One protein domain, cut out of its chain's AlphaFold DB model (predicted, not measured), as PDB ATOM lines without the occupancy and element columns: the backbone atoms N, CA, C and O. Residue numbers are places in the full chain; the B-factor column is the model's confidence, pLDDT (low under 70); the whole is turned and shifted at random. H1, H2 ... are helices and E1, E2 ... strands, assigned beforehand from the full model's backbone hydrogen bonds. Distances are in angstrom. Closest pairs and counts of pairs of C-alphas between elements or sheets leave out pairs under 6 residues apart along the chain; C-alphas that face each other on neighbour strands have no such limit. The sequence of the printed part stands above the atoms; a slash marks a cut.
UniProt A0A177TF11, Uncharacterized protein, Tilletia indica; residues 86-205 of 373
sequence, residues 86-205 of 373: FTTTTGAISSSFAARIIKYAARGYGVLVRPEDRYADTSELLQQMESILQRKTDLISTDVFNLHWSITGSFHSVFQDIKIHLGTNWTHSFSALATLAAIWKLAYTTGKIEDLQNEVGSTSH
ATOM      1  N   PHE A  86     264.442 221.313 176.866       93.44
ATOM      2  CA  PHE A  86     263.829 222.275 175.936       93.44
ATOM      3  C   PHE A  86     264.664 222.576 174.691       93.44
ATOM      4  O   PHE A  86     265.855 222.875 174.779       93.44
ATOM      5  N   THR A  87     263.993 222.631 173.537       90.56
ATOM      6  CA  THR A  87     264.471 223.403 172.379       90.56
ATOM      7  C   THR A  87     264.158 224.876 172.603       90.56
ATOM      8  O   THR A  87     263.008 225.210 172.869       90.56
ATOM      9  N   THR A  88     265.152 225.758 172.509       87.12
ATOM     10  CA  THR A  88     264.948 227.208 172.704       87.12
ATOM     11  C   THR A  88     264.841 227.923 171.362       87.12
ATOM     12  O   THR A  88     265.701 227.734 170.508       87.12
ATOM     13  N   THR A  89     263.819 228.760 171.187       81.06
ATOM     14  CA  THR A  89     263.592 229.535 169.958       81.06
ATOM     15  C   THR A  89     263.183 230.973 170.259       81.06
ATOM     16  O   THR A  89     262.564 231.244 171.292       81.06
ATOM     17  N   THR A  90     263.482 231.880 169.332       69.31
ATOM     18  CA  THR A  90     262.966 233.250 169.308       69.31
ATOM     19  C   THR A  90     261.822 233.344 168.302       69.31
ATOM     20  O   THR A  90     262.045 233.359 167.095       69.31
ATOM     21  N   GLY A  91     260.581 233.354 168.791       60.97
ATOM     22  CA  GLY A  91     259.386 233.378 167.942       60.97
ATOM     23  C   GLY A  91     259.065 232.046 167.240       60.97
ATOM     24  O   GLY A  91     259.279 230.964 167.789       60.97
ATOM     25  N   ALA A  92     258.472 232.141 166.046       56.88
ATOM     26  CA  ALA A  92     258.032 231.006 165.236       56.88
ATOM     27  C   ALA A  92     259.204 230.095 164.825       56.88
ATOM     28  O   ALA A  92     260.261 230.582 164.436       56.88
ATOM     29  N   ILE A  93     258.999 228.772 164.839       62.16
ATOM     30  CA  ILE A  93     259.961 227.808 164.282       62.16
ATOM     31  C   ILE A  93     259.475 227.381 162.896       62.16
ATOM     32  O   ILE A  93     259.177 226.215 162.660       62.16
ATOM     33  N   SER A  94     259.366 228.340 161.979       49.97
ATOM     34  CA  SER A  94     258.807 228.152 160.629       49.97
ATOM     35  C   SER A  94     259.529 227.089 159.784       49.97
ATOM     36  O   SER A  94     258.983 226.586 158.805       49.97
ATOM     37  N   SER A  95     260.753 226.709 160.159       49.59
ATOM     38  CA  SER A  95     261.515 225.615 159.546       49.59
ATOM     39  C   SER A  95     261.267 224.239 160.187       49.59
ATOM     40  O   SER A  95     261.695 223.227 159.629       49.59
ATOM     41  N   SER A  96     260.595 224.179 161.343       56.59
ATOM     42  CA  SER A  96     260.235 222.938 162.037       56.59
ATOM     43  C   SER A  96     258.874 222.418 161.618       56.59
ATOM     44  O   SER A  96     257.899 223.160 161.504       56.59
ATOM     45  N   PHE A  97     258.794 221.097 161.527       68.69
ATOM     46  CA  PHE A  97     257.544 220.371 161.349       68.69
ATOM     47  C   PHE A  97     256.897 220.123 162.712       68.69
ATOM     48  O   PHE A  97     257.545 219.585 163.617       68.69
ATOM     49  N   ALA A  98     255.607 220.415 162.854       76.69
ATOM     50  CA  ALA A  98     254.803 220.054 164.014       76.69
ATOM     51  C   ALA A  98     254.958 218.571 164.344       76.69
ATOM     52  O   ALA A  98     255.140 218.220 165.502       76.69
ATOM     53  N   ALA A  99     255.028 217.693 163.341       77.94
ATOM     54  CA  ALA A  99     255.244 216.265 163.564       77.94
ATOM     55  C   ALA A  99     256.555 215.975 164.308       77.94
ATOM     56  O   ALA A  99     256.619 215.084 165.155       77.94
ATOM     57  N   ARG A 100     257.619 216.739 164.020       80.44
ATOM     58  CA  ARG A 100     258.892 216.627 164.740       80.44
ATOM     59  C   ARG A 100     258.746 217.153 166.162       80.44
ATOM     60  O   ARG A 100     259.199 216.463 167.071       80.44
ATOM     61  N   ILE A 101     258.080 218.291 166.359       86.88
ATOM     62  CA  ILE A 101     257.803 218.841 167.696       86.88
ATOM     63  C   ILE A 101     257.033 217.817 168.540       86.88
ATOM     64  O   ILE A 101     257.509 217.435 169.603       86.88
ATOM     65  N   ILE A 102     255.919 217.282 168.036       88.62
ATOM     66  CA  ILE A 102     255.074 216.290 168.722       88.62
ATOM     67  C   ILE A 102     255.834 214.981 168.990       88.62
ATOM     68  O   ILE A 102     255.726 214.401 170.071       88.62
ATOM     69  N   LYS A 103     256.671 214.523 168.048       86.31
ATOM     70  CA  LYS A 103     257.540 213.350 168.245       86.31
ATOM     71  C   LYS A 103     258.521 213.541 169.405       86.31
ATOM     72  O   LYS A 103     258.764 212.591 170.144       86.31
ATOM     73  N   TYR A 104     259.128 214.720 169.539       89.69
ATOM     74  CA  TYR A 104     260.061 215.007 170.634       89.69
ATOM     75  C   TYR A 104     259.337 215.344 171.946       89.69
ATOM     76  O   TYR A 104     259.818 214.937 173.002       89.69
ATOM     77  N   ALA A 105     258.143 215.936 171.887       91.62
ATOM     78  CA  ALA A 105     257.258 216.112 173.037       91.62
ATOM     79  C   ALA A 105     256.865 214.772 173.667       91.62
ATOM     80  O   ALA A 105     256.995 214.597 174.877       91.62
ATOM     81  N   ALA A 106     256.535 213.766 172.851       90.88
ATOM     82  CA  ALA A 106     256.282 212.402 173.326       90.88
ATOM     83  C   ALA A 106     257.514 211.712 173.936       90.88
ATOM     84  O   ALA A 106     257.384 210.689 174.599       90.88
ATOM     85  N   ARG A 107     258.714 212.269 173.728       91.12
ATOM     86  CA  ARG A 107     259.977 211.815 174.332       91.12
ATOM     87  C   ARG A 107     260.393 212.662 175.539       91.12
ATOM     88  O   ARG A 107     261.511 212.501 176.014       91.12
ATOM     89  N   GLY A 108     259.527 213.564 176.005       92.62
ATOM     90  CA  GLY A 108     259.768 214.413 177.173       92.62
ATOM     91  C   GLY A 108     260.448 215.753 176.883       92.62
ATOM     92  O   GLY A 108     260.867 216.413 177.829       92.62
ATOM     93  N   TYR A 109     260.564 216.174 175.618       93.94
ATOM     94  CA  TYR A 109     261.176 217.460 175.261       93.94
ATOM     95  C   TYR A 109     260.136 218.533 174.920       93.94
ATOM     96  O   TYR A 109     259.277 218.324 174.070       93.94
ATOM     97  N   GLY A 110     260.255 219.715 175.517       92.56
ATOM     98  CA  GLY A 110     259.423 220.878 175.219       92.56
ATOM     99  C   GLY A 110     260.058 221.861 174.231       92.56
ATOM    100  O   GLY A 110     261.229 221.761 173.854       92.56
ATOM    101  N   VAL A 111     259.275 222.871 173.856       90.25
ATOM    102  CA  VAL A 111     259.748 224.063 173.141       90.25
ATOM    103  C   VAL A 111     259.618 225.261 174.074       90.25
ATOM    104  O   VAL A 111     258.542 225.524 174.604       90.25
ATOM    105  N   LEU A 112     260.716 225.982 174.263       88.75
ATOM    106  CA  LEU A 112     260.773 227.225 175.014       88.75
ATOM    107  C   LEU A 112     260.870 228.387 174.028       88.75
ATOM    108  O   LEU A 112     261.917 228.606 173.418       88.75
ATOM    109  N   VAL A 113     259.772 229.123 173.878       85.06
ATOM    110  CA  VAL A 113     259.727 230.334 173.054       85.06
ATOM    111  C   VAL A 113     260.078 231.528 173.929       85.06
ATOM    112  O   VAL A 113     259.440 231.739 174.958       85.06
ATOM    113  N   ARG A 114     261.082 232.306 173.526       77.75
ATOM    114  CA  ARG A 114     261.452 233.559 174.190       77.75
ATOM    115  C   ARG A 114     261.352 234.731 173.214       77.75
ATOM    116  O   ARG A 114     261.647 234.548 172.035       77.75
ATOM    117  N   PRO A 115     260.934 235.918 173.664       71.69
ATOM    118  CA  PRO A 115     261.139 237.134 172.887       71.69
ATOM    119  C   PRO A 115     262.642 237.417 172.745       71.69
ATOM    120  O   PRO A 115     263.449 236.922 173.532       71.69
ATOM    121  N   GLU A 116     263.037 238.183 171.728       68.12
ATOM    122  CA  GLU A 116     264.434 238.610 171.606       68.12
ATOM    123  C   GLU A 116     264.801 239.577 172.740       68.12
ATOM    124  O   GLU A 116     264.053 240.509 173.029       68.12
ATOM    125  N   ASP A 117     265.993 239.423 173.322       60.84
ATOM    126  CA  ASP A 117     266.474 240.231 174.459       60.84
ATOM    127  C   ASP A 117     266.625 241.743 174.148       60.84
ATOM    128  O   ASP A 117     267.021 242.530 175.004       60.84
ATOM    129  N   ARG A 118     266.349 242.172 172.909       57.41
ATOM    130  CA  ARG A 118     266.487 243.562 172.443       57.41
ATOM    131  C   ARG A 118     265.257 244.430 172.716       57.41
ATOM    132  O   ARG A 118     265.322 245.637 172.491       57.41
ATOM    133  N   TYR A 119     264.146 243.853 173.176       57.72
ATOM    134  CA  TYR A 119     262.932 244.613 173.471       57.72
ATOM    135  C   TYR A 119     262.967 245.184 174.893       57.72
ATOM    136  O   TYR A 119     263.058 244.446 175.874       57.72
ATOM    137  N   ALA A 120     262.848 246.513 174.992       57.00
ATOM    138  CA  ALA A 120     262.826 247.248 176.260       57.00
ATOM    139  C   ALA A 120     261.691 246.804 177.208       57.00
ATOM    140  O   ALA A 120     261.828 246.967 178.417       57.00
ATOM    141  N   ASP A 121     260.622 246.199 176.672       67.31
ATOM    142  CA  ASP A 121     259.493 245.664 177.440       67.31
ATOM    143  C   ASP A 121     259.298 244.149 177.242       67.31
ATOM    144  O   ASP A 121     258.287 243.647 176.748       67.31
ATOM    145  N   THR A 122     260.332 243.389 177.596       74.69
ATOM    146  CA  THR A 122     260.296 241.920 177.536       74.69
ATOM    147  C   THR A 122     259.207 241.328 178.449       74.69
ATOM    148  O   THR A 122     258.635 240.285 178.136       74.69
ATOM    149  N   SER A 123     258.888 241.993 179.562       80.94
ATOM    150  CA  SER A 123     257.916 241.512 180.549       80.94
ATOM    151  C   SER A 123     256.475 241.601 180.051       80.94
ATOM    152  O   SER A 123     255.738 240.623 180.184       80.94
ATOM    153  N   GLU A 124     256.070 242.726 179.450       82.62
ATOM    154  CA  GLU A 124     254.724 242.867 178.882       82.62
ATOM    155  C   GLU A 124     254.501 241.858 177.747       82.62
ATOM    156  O   GLU A 124     253.478 241.170 177.702       82.62
ATOM    157  N   LEU A 125     255.493 241.687 176.869       81.06
ATOM    158  CA  LEU A 125     255.411 240.736 175.761       81.06
ATOM    159  C   LEU A 125     255.255 239.285 176.247       81.06
ATOM    160  O   LEU A 125     254.464 238.527 175.684       81.06
ATOM    161  N   LEU A 126     255.956 238.894 177.315       83.19
ATOM    162  CA  LEU A 126     255.794 237.571 177.926       83.19
ATOM    163  C   LEU A 126     254.380 237.362 178.485       83.19
ATOM    164  O   LEU A 126     253.794 236.304 178.257       83.19
ATOM    165  N   GLN A 127     253.806 238.371 179.147       86.19
ATOM    166  CA  GLN A 127     252.424 238.307 179.640       86.19
ATOM    167  C   GLN A 127     251.421 238.175 178.489       86.19
ATOM    168  O   GLN A 127     250.487 237.373 178.556       86.19
ATOM    169  N   GLN A 128     251.631 238.910 177.393       85.25
ATOM    170  CA  GLN A 128     250.806 238.786 176.193       85.25
ATOM    171  C   GLN A 128     250.898 237.372 175.602       85.25
ATOM    172  O   GLN A 128     249.867 236.756 175.320       85.25
ATOM    173  N   MET A 129     252.108 236.823 175.470       85.38
ATOM    174  CA  MET A 129     252.331 235.458 174.987       85.38
ATOM    175  C   MET A 129     251.627 234.409 175.863       85.38
ATOM    176  O   MET A 129     250.944 233.521 175.345       85.38
ATOM    177  N   GLU A 130     251.734 234.527 177.186       88.56
ATOM    178  CA  GLU A 130     251.057 233.639 178.134       88.56
ATOM    179  C   GLU A 130     249.529 233.737 178.013       88.56
ATOM    180  O   GLU A 130     248.846 232.714 177.916       88.56
ATOM    181  N   SER A 131     248.990 234.955 177.904       88.50
ATOM    182  CA  SER A 131     247.549 235.178 177.735       88.50
ATOM    183  C   SER A 131     246.998 234.542 176.452       88.50
ATOM    184  O   SER A 131     245.913 233.956 176.459       88.50
ATOM    185  N   ILE A 132     247.761 234.593 175.351       86.75
ATOM    186  CA  ILE A 132     247.395 233.962 174.078       86.75
ATOM    187  C   ILE A 132     247.358 232.443 174.242       86.75
ATOM    188  O   ILE A 132     246.390 231.812 173.815       86.75
ATOM    189  N   LEU A 133     248.377 231.848 174.871       87.12
ATOM    190  CA  LEU A 133     248.426 230.405 175.107       87.12
ATOM    191  C   LEU A 133     247.254 229.929 175.971       87.12
ATOM    192  O   LEU A 133     246.603 228.935 175.631       87.12
ATOM    193  N   GLN A 134     246.956 230.657 177.047       90.56
ATOM    194  CA  GLN A 134     245.842 230.342 177.935       90.56
ATOM    195  C   GLN A 134     244.510 230.425 177.185       90.56
ATOM    196  O   GLN A 134     243.766 229.448 177.138       90.56
ATOM    197  N   ARG A 135     244.271 231.526 176.461       89.38
ATOM    198  CA  ARG A 135     243.059 231.707 175.655       89.38
ATOM    199  C   ARG A 135     242.879 230.603 174.613       89.38
ATOM    200  O   ARG A 135     241.770 230.111 174.437       89.38
ATOM    201  N   LYS A 136     243.946 230.198 173.912       88.19
ATOM    202  CA  LYS A 136     243.885 229.095 172.932       88.19
ATOM    203  C   LYS A 136     243.568 227.756 173.596       88.19
ATOM    204  O   LYS A 136     242.802 226.977 173.037       88.19
ATOM    205  N   THR A 137     244.126 227.510 174.777       87.38
ATOM    206  CA  THR A 137     243.849 226.304 175.566       87.38
ATOM    207  C   THR A 137     242.387 226.244 176.008       87.38
ATOM    208  O   THR A 137     241.753 225.197 175.873       87.38
ATOM    209  N   ASP A 138     241.839 227.362 176.481       87.38
ATOM    210  CA  ASP A 138     240.458 227.452 176.967       87.38
ATOM    211  C   ASP A 138     239.438 227.324 175.829       87.38
ATOM    212  O   ASP A 138     238.439 226.615 175.972       87.38
ATOM    213  N   LEU A 139     239.721 227.951 174.680       85.06
ATOM    214  CA  LEU A 139     238.915 227.815 173.464       85.06
ATOM    215  C   LEU A 139     238.831 226.352 173.025       85.06
ATOM    216  O   LEU A 139     237.738 225.803 172.973       85.06
ATOM    217  N   ILE A 140     239.975 225.687 172.830       81.81
ATOM    218  CA  ILE A 140     240.002 224.279 172.404       81.81
ATOM    219  C   ILE A 140     239.300 223.375 173.424       81.81
ATOM    220  O   ILE A 140     238.587 222.454 173.043       81.81
ATOM    221  N   SER A 141     239.462 223.641 174.723       80.44
ATOM    222  CA  SER A 141     238.786 222.858 175.766       80.44
ATOM    223  C   SER A 141     237.262 223.027 175.714       80.44
ATOM    224  O   SER A 141     236.528 222.062 175.920       80.44
ATOM    225  N   THR A 142     236.787 224.236 175.408       78.56
ATOM    226  CA  THR A 142     235.360 224.558 175.269       78.56
ATOM    227  C   THR A 142     234.779 223.963 173.986       78.56
ATOM    228  O   THR A 142     233.706 223.364 174.026       78.56
ATOM    229  N   ASP A 143     235.502 224.050 172.868       70.75
ATOM    230  CA  ASP A 143     235.113 223.445 171.590       70.75
ATOM    231  C   ASP A 143     234.971 221.923 171.735       70.75
ATOM    232  O   ASP A 143     233.975 221.341 171.308       70.75
ATOM    233  N   VAL A 144     235.907 221.280 172.443       70.19
ATOM    234  CA  VAL A 144     235.840 219.848 172.780       70.19
ATOM    235  C   VAL A 144     234.653 219.521 173.683       70.19
ATOM    236  O   VAL A 144     234.017 218.490 173.486       70.19
ATOM    237  N   PHE A 145     234.345 220.359 174.673       68.25
ATOM    238  CA  PHE A 145     233.193 220.141 175.553       68.25
ATOM    239  C   PHE A 145     231.863 220.213 174.785       68.25
ATOM    240  O   PHE A 145     230.955 219.421 175.035       68.25
ATOM    241  N   ASN A 146     231.767 221.136 173.827       67.12
ATOM    242  CA  ASN A 146     230.578 221.333 172.998       67.12
ATOM    243  C   ASN A 146     230.423 220.251 171.916       67.12
ATOM    244  O   ASN A 146     229.303 219.901 171.535       67.12
ATOM    245  N   LEU A 147     231.531 219.692 171.426       62.72
ATOM    246  CA  LEU A 147     231.536 218.566 170.498       62.72
ATOM    247  C   LEU A 147     231.292 217.267 171.277       62.72
ATOM    248  O   LEU A 147     232.215 216.667 171.819       62.72
ATOM    249  N   HIS A 148     230.030 216.829 171.336       55.16
ATOM    250  CA  HIS A 148     229.600 215.587 171.992       55.16
ATOM    251  C   HIS A 148     230.589 214.423 171.771       55.16
ATOM    252  O   HIS A 148     230.660 213.820 170.700       55.16
ATOM    253  N   TRP A 149     231.332 214.084 172.825       55.03
ATOM    254  CA  TRP A 149     232.423 213.100 172.849       55.03
ATOM    255  C   TRP A 149     231.989 211.636 172.629       55.03
ATOM    256  O   TRP A 149     232.802 210.721 172.742       55.03
ATOM    257  N   SER A 150     230.719 211.387 172.310       49.41
ATOM    258  CA  SER A 150     230.090 210.063 172.279       49.41
ATOM    259  C   SER A 150     230.276 209.280 170.975       49.41
ATOM    260  O   SER A 150     229.788 208.156 170.876       49.41
ATOM    261  N   ILE A 151     231.000 209.813 169.985       52.25
ATOM    262  CA  ILE A 151     231.282 209.103 168.731       52.25
ATOM    263  C   ILE A 151     232.783 208.816 168.655       52.25
ATOM    264  O   ILE A 151     233.608 209.727 168.580       52.25
ATOM    265  N   THR A 152     233.149 207.534 168.669       46.38
ATOM    266  CA  THR A 152     234.491 207.055 168.308       46.38
ATOM    267  C   THR A 152     234.897 207.673 166.963       46.38
ATOM    268  O   THR A 152     234.319 207.325 165.938       46.38
ATOM    269  N   GLY A 153     235.828 208.634 166.984       58.97
ATOM    270  CA  GLY A 153     236.187 209.484 165.834       58.97
ATOM    271  C   GLY A 153     236.253 210.994 166.129       58.97
ATOM    272  O   GLY A 153     236.692 211.759 165.276       58.97
ATOM    273  N   SER A 154     235.870 211.437 167.333       69.62
ATOM    274  CA  SER A 154     235.786 212.860 167.711       69.62
ATOM    275  C   SER A 154     237.101 213.650 167.628       69.62
ATOM    276  O   SER A 154     237.078 214.805 167.206       69.62
ATOM    277  N   PHE A 155     238.248 213.054 167.982       78.12
ATOM    278  CA  PHE A 155     239.536 213.766 167.984       78.12
ATOM    279  C   PHE A 155     239.935 214.247 166.585       78.12
ATOM    280  O   PHE A 155     240.381 215.380 166.435       78.12
ATOM    281  N   HIS A 156     239.719 213.417 165.559       80.69
ATOM    282  CA  HIS A 156     239.968 213.790 164.168       80.69
ATOM    283  C   HIS A 156     239.119 214.999 163.762       80.69
ATOM    284  O   HIS A 156     239.650 215.974 163.241       80.69
ATOM    285  N   SER A 157     237.814 214.978 164.053       78.56
ATOM    286  CA  SER A 157     236.913 216.089 163.725       78.56
ATOM    287  C   SER A 157     237.323 217.391 164.416       78.56
ATOM    288  O   SER A 157     237.382 218.428 163.762       78.56
ATOM    289  N   VAL A 158     237.672 217.329 165.706       79.12
ATOM    290  CA  VAL A 158     238.200 218.475 166.467       79.12
ATOM    291  C   VAL A 158     239.499 218.985 165.837       79.12
ATOM    292  O   VAL A 158     239.658 220.180 165.609       79.12
ATOM    293  N   PHE A 159     240.431 218.083 165.525       82.94
ATOM    294  CA  PHE A 159     241.706 218.439 164.911       82.94
ATOM    295  C   PHE A 159     241.518 219.125 163.552       82.94
ATOM    296  O   PHE A 159     242.141 220.158 163.298       82.94
ATOM    297  N   GLN A 160     240.654 218.580 162.689       78.44
ATOM    298  CA  GLN A 160     240.365 219.153 161.372       78.44
ATOM    299  C   GLN A 160     239.700 220.525 161.492       78.44
ATOM    300  O   GLN A 160     240.114 221.448 160.794       78.44
ATOM    301  N   ASP A 161     238.733 220.685 162.397       80.12
ATOM    302  CA  ASP A 161     238.069 221.969 162.627       80.12
ATOM    303  C   ASP A 161     239.069 223.045 163.077       80.12
ATOM    304  O   ASP A 161     239.156 224.116 162.470       80.12
ATOM    305  N   ILE A 162     239.936 222.726 164.046       81.31
ATOM    306  CA  ILE A 162     240.992 223.644 164.490       81.31
ATOM    307  C   ILE A 162     241.964 223.961 163.348       81.31
ATOM    308  O   ILE A 162     242.361 225.115 163.169       81.31
ATOM    309  N   LYS A 163     242.359 222.959 162.552       77.56
ATOM    310  CA  LYS A 163     243.290 223.152 161.433       77.56
ATOM    311  C   LYS A 163     242.702 224.054 160.346       77.56
ATOM    312  O   LYS A 163     243.438 224.877 159.803       77.56
ATOM    313  N   ILE A 164     241.407 223.927 160.050       72.88
ATOM    314  CA  ILE A 164     240.689 224.794 159.103       72.88
ATOM    315  C   ILE A 164     240.682 226.238 159.614       72.88
ATOM    316  O   ILE A 164     241.072 227.146 158.881       72.88
ATOM    317  N   HIS A 165     240.323 226.451 160.883       74.44
ATOM    318  CA  HIS A 165     240.266 227.785 161.488       74.44
ATOM    319  C   HIS A 165     241.639 228.449 161.656       74.44
ATOM    320  O   HIS A 165     241.735 229.676 161.671       74.44
ATOM    321  N   LEU A 166     242.716 227.667 161.780       72.38
ATOM    322  CA  LEU A 166     244.066 228.198 161.937       72.38
ATOM    323  C   LEU A 166     244.554 228.958 160.690       72.38
ATOM    324  O   LEU A 166     245.357 229.885 160.823       72.38
ATOM    325  N   GLY A 167     244.125 228.543 159.489       61.78
ATOM    326  CA  GLY A 167     244.458 229.177 158.201       61.78
ATOM    327  C   GLY A 167     245.954 229.241 157.844       61.78
ATOM    328  O   GLY A 167     246.316 229.766 156.796       61.78
ATOM    329  N   THR A 168     246.836 228.729 158.708       62.31
ATOM    330  CA  THR A 168     248.300 228.828 158.631       62.31
ATOM    331  C   THR A 168     248.959 227.535 159.132       62.31
ATOM    332  O   THR A 168     248.301 226.622 159.652       62.31
ATOM    333  N   ASN A 169     250.277 227.412 158.960       68.44
ATOM    334  CA  ASN A 169     251.020 226.274 159.496       68.44
ATOM    335  C   ASN A 169     251.280 226.403 160.995       68.44
ATOM    336  O   ASN A 169     251.450 227.496 161.533       68.44
ATOM    337  N   TRP A 170     251.364 225.248 161.652       74.38
ATOM    338  CA  TRP A 170     251.419 225.130 163.108       74.38
ATOM    339  C   TRP A 170     252.589 225.874 163.748       74.38
ATOM    340  O   TRP A 170     252.492 226.316 164.883       74.38
ATOM    341  N   THR A 171     253.704 226.000 163.038       73.38
ATOM    342  CA  THR A 171     254.964 226.507 163.592       73.38
ATOM    343  C   THR A 171     255.313 227.920 163.125       73.38
ATOM    344  O   THR A 171     256.358 228.437 163.509       73.38
ATOM    345  N   HIS A 172     254.445 228.562 162.332       66.81
ATOM    346  CA  HIS A 172     254.749 229.804 161.602       66.81
ATOM    347  C   HIS A 172     254.398 231.096 162.333       66.81
ATOM    348  O   HIS A 172     254.858 232.167 161.953       66.81
ATOM    349  N   SER A 173     253.612 231.011 163.397       74.81
ATOM    350  CA  SER A 173     253.372 232.131 164.298       74.81
ATOM    351  C   SER A 173     253.339 231.625 165.728       74.81
ATOM    352  O   SER A 173     253.072 230.448 165.976       74.81
ATOM    353  N   PHE A 174     253.570 232.521 166.687       78.81
ATOM    354  CA  PHE A 174     253.398 232.172 168.093       78.81
ATOM    355  C   PHE A 174     251.961 231.714 168.389       78.81
ATOM    356  O   PHE A 174     251.765 230.732 169.094       78.81
ATOM    357  N   SER A 175     250.956 232.364 167.788       81.38
ATOM    358  CA  SER A 175     249.543 231.981 167.925       81.38
ATOM    359  C   SER A 175     249.277 230.561 167.411       81.38
ATOM    360  O   SER A 175     248.623 229.777 168.097       81.38
ATOM    361  N   ALA A 176     249.836 230.196 166.251       81.94
ATOM    362  CA  ALA A 176     249.716 228.848 165.700       81.94
ATOM    363  C   ALA A 176     250.431 227.800 166.559       81.94
ATOM    364  O   ALA A 176     249.883 226.726 166.812       81.94
ATOM    365  N   LEU A 177     251.612 228.144 167.075       83.56
ATOM    366  CA  LEU A 177     252.375 227.270 167.958       83.56
ATOM    367  C   LEU A 177     251.663 227.082 169.305       83.56
ATOM    368  O   LEU A 177     251.643 225.977 169.842       83.56
ATOM    369  N   ALA A 178     251.010 228.129 169.813       86.88
ATOM    370  CA  ALA A 178     250.155 228.067 170.992       86.88
ATOM    371  C   ALA A 178     248.922 227.180 170.759       86.88
ATOM    372  O   ALA A 178     248.553 226.400 171.634       86.88
ATOM    373  N   THR A 179     248.316 227.231 169.567       88.56
ATOM    374  CA  THR A 179     247.254 226.291 169.177       88.56
ATOM    375  C   THR A 179     247.774 224.850 169.129       88.56
ATOM    376  O   THR A 179     247.132 223.967 169.693       88.56
ATOM    377  N   LEU A 180     248.958 224.597 168.554       88.81
ATOM    378  CA  LEU A 180     249.574 223.264 168.569       88.81
ATOM    379  C   LEU A 180     249.827 222.771 170.005       88.81
ATOM    380  O   LEU A 180     249.545 221.615 170.318       88.81
ATOM    381  N   ALA A 181     250.320 223.643 170.889       91.06
ATOM    382  CA  ALA A 181     250.552 223.328 172.298       91.06
ATOM    383  C   ALA A 181     249.247 223.010 173.052       91.06
ATOM    384  O   ALA A 181     249.210 222.079 173.858       91.06
ATOM    385  N   ALA A 182     248.165 223.733 172.762       90.62
ATOM    386  CA  ALA A 182     246.846 223.467 173.325       90.62
ATOM    387  C   ALA A 182     246.278 222.110 172.866       90.62
ATOM    388  O   ALA A 182     245.788 221.342 173.695       90.62
ATOM    389  N   ILE A 183     246.421 221.758 171.582       90.31
ATOM    390  CA  ILE A 183     246.031 220.429 171.074       90.31
ATOM    391  C   ILE A 183     246.902 219.332 171.689       90.31
ATOM    392  O   ILE A 183     246.386 218.281 172.065       90.31
ATOM    393  N   TRP A 184     248.211 219.560 171.834       92.12
ATOM    394  CA  TRP A 184     249.092 218.632 172.544       92.12
ATOM    395  C   TRP A 184     248.610 218.395 173.977       92.12
ATOM    396  O   TRP A 184     248.518 217.246 174.400       92.12
ATOM    397  N   LYS A 185     248.250 219.459 174.708       91.00
ATOM    398  CA  LYS A 185     247.713 219.352 176.070       91.00
ATOM    399  C   LYS A 185     246.425 218.532 176.097       91.00
ATOM    400  O   LYS A 185     246.323 217.639 176.929       91.00
ATOM    401  N   LEU A 186     245.498 218.782 175.173       88.06
ATOM    402  CA  LEU A 186     244.276 217.989 175.021       88.06
ATOM    403  C   LEU A 186     244.586 216.510 174.753       88.06
ATOM    404  O   LEU A 186     244.041 215.628 175.412       88.06
ATOM    405  N   ALA A 187     245.467 216.219 173.796       89.69
ATOM    406  CA  ALA A 187     245.843 214.852 173.454       89.69
ATOM    407  C   ALA A 187     246.533 214.149 174.631       89.69
ATOM    408  O   ALA A 187     246.266 212.982 174.903       89.69
ATOM    409  N   TYR A 188     247.383 214.864 175.366       90.44
ATOM    410  CA  TYR A 188     248.043 214.359 176.562       90.44
ATOM    411  C   TYR A 188     247.033 214.029 177.669       90.44
ATOM    412  O   TYR A 188     247.064 212.925 178.209       90.44
ATOM    413  N   THR A 189     246.103 214.938 177.980       87.75
ATOM    414  CA  THR A 189     245.113 214.731 179.053       87.75
ATOM    415  C   THR A 189     244.082 213.657 178.718       87.75
ATOM    416  O   THR A 189     243.584 212.994 179.622       87.75
ATOM    417  N   THR A 190     243.775 213.458 177.435       86.06
ATOM    418  CA  THR A 190     242.796 212.461 176.967       86.06
ATOM    419  C   THR A 190     243.419 211.115 176.580       86.06
ATOM    420  O   THR A 190     242.692 210.202 176.193       86.06
ATOM    421  N   GLY A 191     244.746 210.959 176.674       87.00
ATOM    422  CA  GLY A 191     245.441 209.726 176.276       87.00
ATOM    423  C   GLY A 191     245.464 209.486 174.759       87.00
ATOM    424  O   GLY A 191     245.554 208.349 174.307       87.00
ATOM    425  N   LYS A 192     245.372 210.556 173.966       87.62
ATOM    426  CA  LYS A 192     245.211 210.575 172.503       87.62
ATOM    427  C   LYS A 192     246.464 211.045 171.757       87.62
ATOM    428  O   LYS A 192     246.386 211.548 170.640       87.62
ATOM    429  N   ILE A 193     247.642 210.890 172.367       88.44
ATOM    430  CA  ILE A 193     248.924 211.302 171.766       88.44
ATOM    431  C   ILE A 193     249.186 210.571 170.446       88.44
ATOM    432  O   ILE A 193     249.680 211.194 169.511       88.44
ATOM    433  N   GLU A 194     248.850 209.283 170.353       84.50
ATOM    434  CA  GLU A 194     249.018 208.506 169.119       84.50
ATOM    435  C   GLU A 194     248.116 209.033 167.995       84.50
ATOM    436  O   GLU A 194     248.590 209.238 166.881       84.50
ATOM    437  N   ASP A 195     246.857 209.358 168.304       84.81
ATOM    438  CA  ASP A 195     245.928 209.968 167.346       84.81
ATOM    439  C   ASP A 195     246.484 211.314 166.847       84.81
ATOM    440  O   ASP A 195     246.559 211.542 165.643       84.81
ATOM    441  N   LEU A 196     247.000 212.167 167.743       86.19
ATOM    442  CA  LEU A 196     247.665 213.419 167.357       86.19
ATOM    443  C   LEU A 196     248.927 213.191 166.513       86.19
ATOM    444  O   LEU A 196     249.176 213.920 165.552       86.19
ATOM    445  N   GLN A 197     249.745 212.201 166.869       82.31
ATOM    446  CA  GLN A 197     250.933 211.838 166.100       82.31
ATOM    447  C   GLN A 197     250.577 211.331 164.710       82.31
ATOM    448  O   GLN A 197     251.320 211.624 163.780       82.31
ATOM    449  N   ASN A 198     249.463 210.622 164.558       76.62
ATOM    450  CA  ASN A 198     248.965 210.198 163.262       76.62
ATOM    451  C   ASN A 198     248.479 211.411 162.464       76.62
ATOM    452  O   ASN A 198     249.025 211.654 161.398       76.62
ATOM    453  N   GLU A 199     247.588 212.245 163.006       78.62
ATOM    454  CA  GLU A 199     247.054 213.433 162.314       78.62
ATOM    455  C   GLU A 199     248.138 214.425 161.858       78.62
ATOM    456  O   GLU A 199     248.086 214.978 160.759       78.62
ATOM    457  N   VAL A 200     249.146 214.662 162.701       72.56
ATOM    458  CA  VAL A 200     250.256 215.570 162.379       72.56
ATOM    459  C   VAL A 200     251.343 214.841 161.575       72.56
ATOM    460  O   VAL A 200     252.015 215.440 160.739       72.56
ATOM    461  N   GLY A 201     251.550 213.545 161.808       58.50
ATOM    462  CA  GLY A 201     252.613 212.729 161.215       58.50
ATOM    463  C   GLY A 201     252.331 212.249 159.794       58.50
ATOM    464  O   GLY A 201     253.272 212.229 158.999       58.50
ATOM    465  N   SER A 202     251.074 211.979 159.430       47.34
ATOM    466  CA  SER A 202     250.647 211.855 158.029       47.34
ATOM    467  C   SER A 202     250.480 213.226 157.371       47.34
ATOM    468  O   SER A 202     249.580 213.431 156.575       47.34
ATOM    469  N   THR A 203     251.350 214.189 157.696       45.69
ATOM    470  CA  THR A 203     251.674 215.371 156.866       45.69
ATOM    471  C   THR A 203     253.194 215.486 156.599       45.69
ATOM    472  O   THR A 203     253.680 216.521 156.144       45.69
ATOM    473  N   SER A 204     253.921 214.411 156.949       45.50
ATOM    474  CA  SER A 204     255.356 214.225 157.207       45.50
ATOM    475  C   SER A 204     256.292 213.451 156.286       45.50
ATOM    476  O   SER A 204     257.366 213.071 156.767       45.50
ATOM    477  N   HIS A 205     255.895 212.991 155.102       44.03
ATOM    478  CA  HIS A 205     256.606 211.841 154.502       44.03
ATOM    479  C   HIS A 205     257.833 212.156 153.631       44.03
ATOM    480  O   HIS A 205     258.638 211.257 153.371       44.03
TER     481      HIS A 205
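What this domain is: This is residues 86 to 205 of the 373 residues of an uncharacterized protein of Tilletia indica (UniProt A0A177TF11). Helix H4 runs through the middle of the domain, with the long helix H2 crossing it on one side and H1 and H5, side by side, on the other. H3 runs beside H4, and a small parallel sheet, E1 and E2, lies toward the end of the body where H2 begins. The printed part has 120 residues in the order E1 H1 E2 H2 H3 H4 H5, mostly helix. It is compact, with a radius of gyration of the C-alphas of 14.7 A, yet elongated, spanning 50 by 32 by 26 A.

Where its parts are: E1, residues 86 to 90, begins at C-alpha 86 (263.829, 222.275, 175.936). H1 is residues 98 to 105 and E2 residues 110 to 114. H2, residues 122 to 146, is 36.4 A long. H3, residues 154 to 166, is 18.4 A long, and H4, residues 174 to 190, is 24.1 A. H5, residues 193 to 201, ends at C-alpha 201 (252.613, 212.729, 161.215).

How they stand to each other: E1, H1 and E2 form a strand-helix-strand unit, parallel neighbour strands with a helix between, its crossover right-handed; N 87 and O 110 are 2.9 A apart, within hydrogen-bond range. H1 touches H5 at a shallow tilt of 32 degrees, opposite ways; their closest C-alphas, Ala 99 and Gly 201, are 5.0 A apart. H2 touches H4 at a steep tilt of 46 degrees, the closest C-alphas, Thr 137 and Ala 182, 4.7 A apart. H4 and H5 form a helical hairpin. In the five helices every O i to N i+4 pair is within hydrogen-bond range.

The domain as a whole: The C-alphas of Ala 120 and Ile 151, the two farthest apart, are 50.1 A apart. The printed part has no cut and no long link. Mean pLDDT of the printed part is 76.9; residues 145 to 154 are among those under 70.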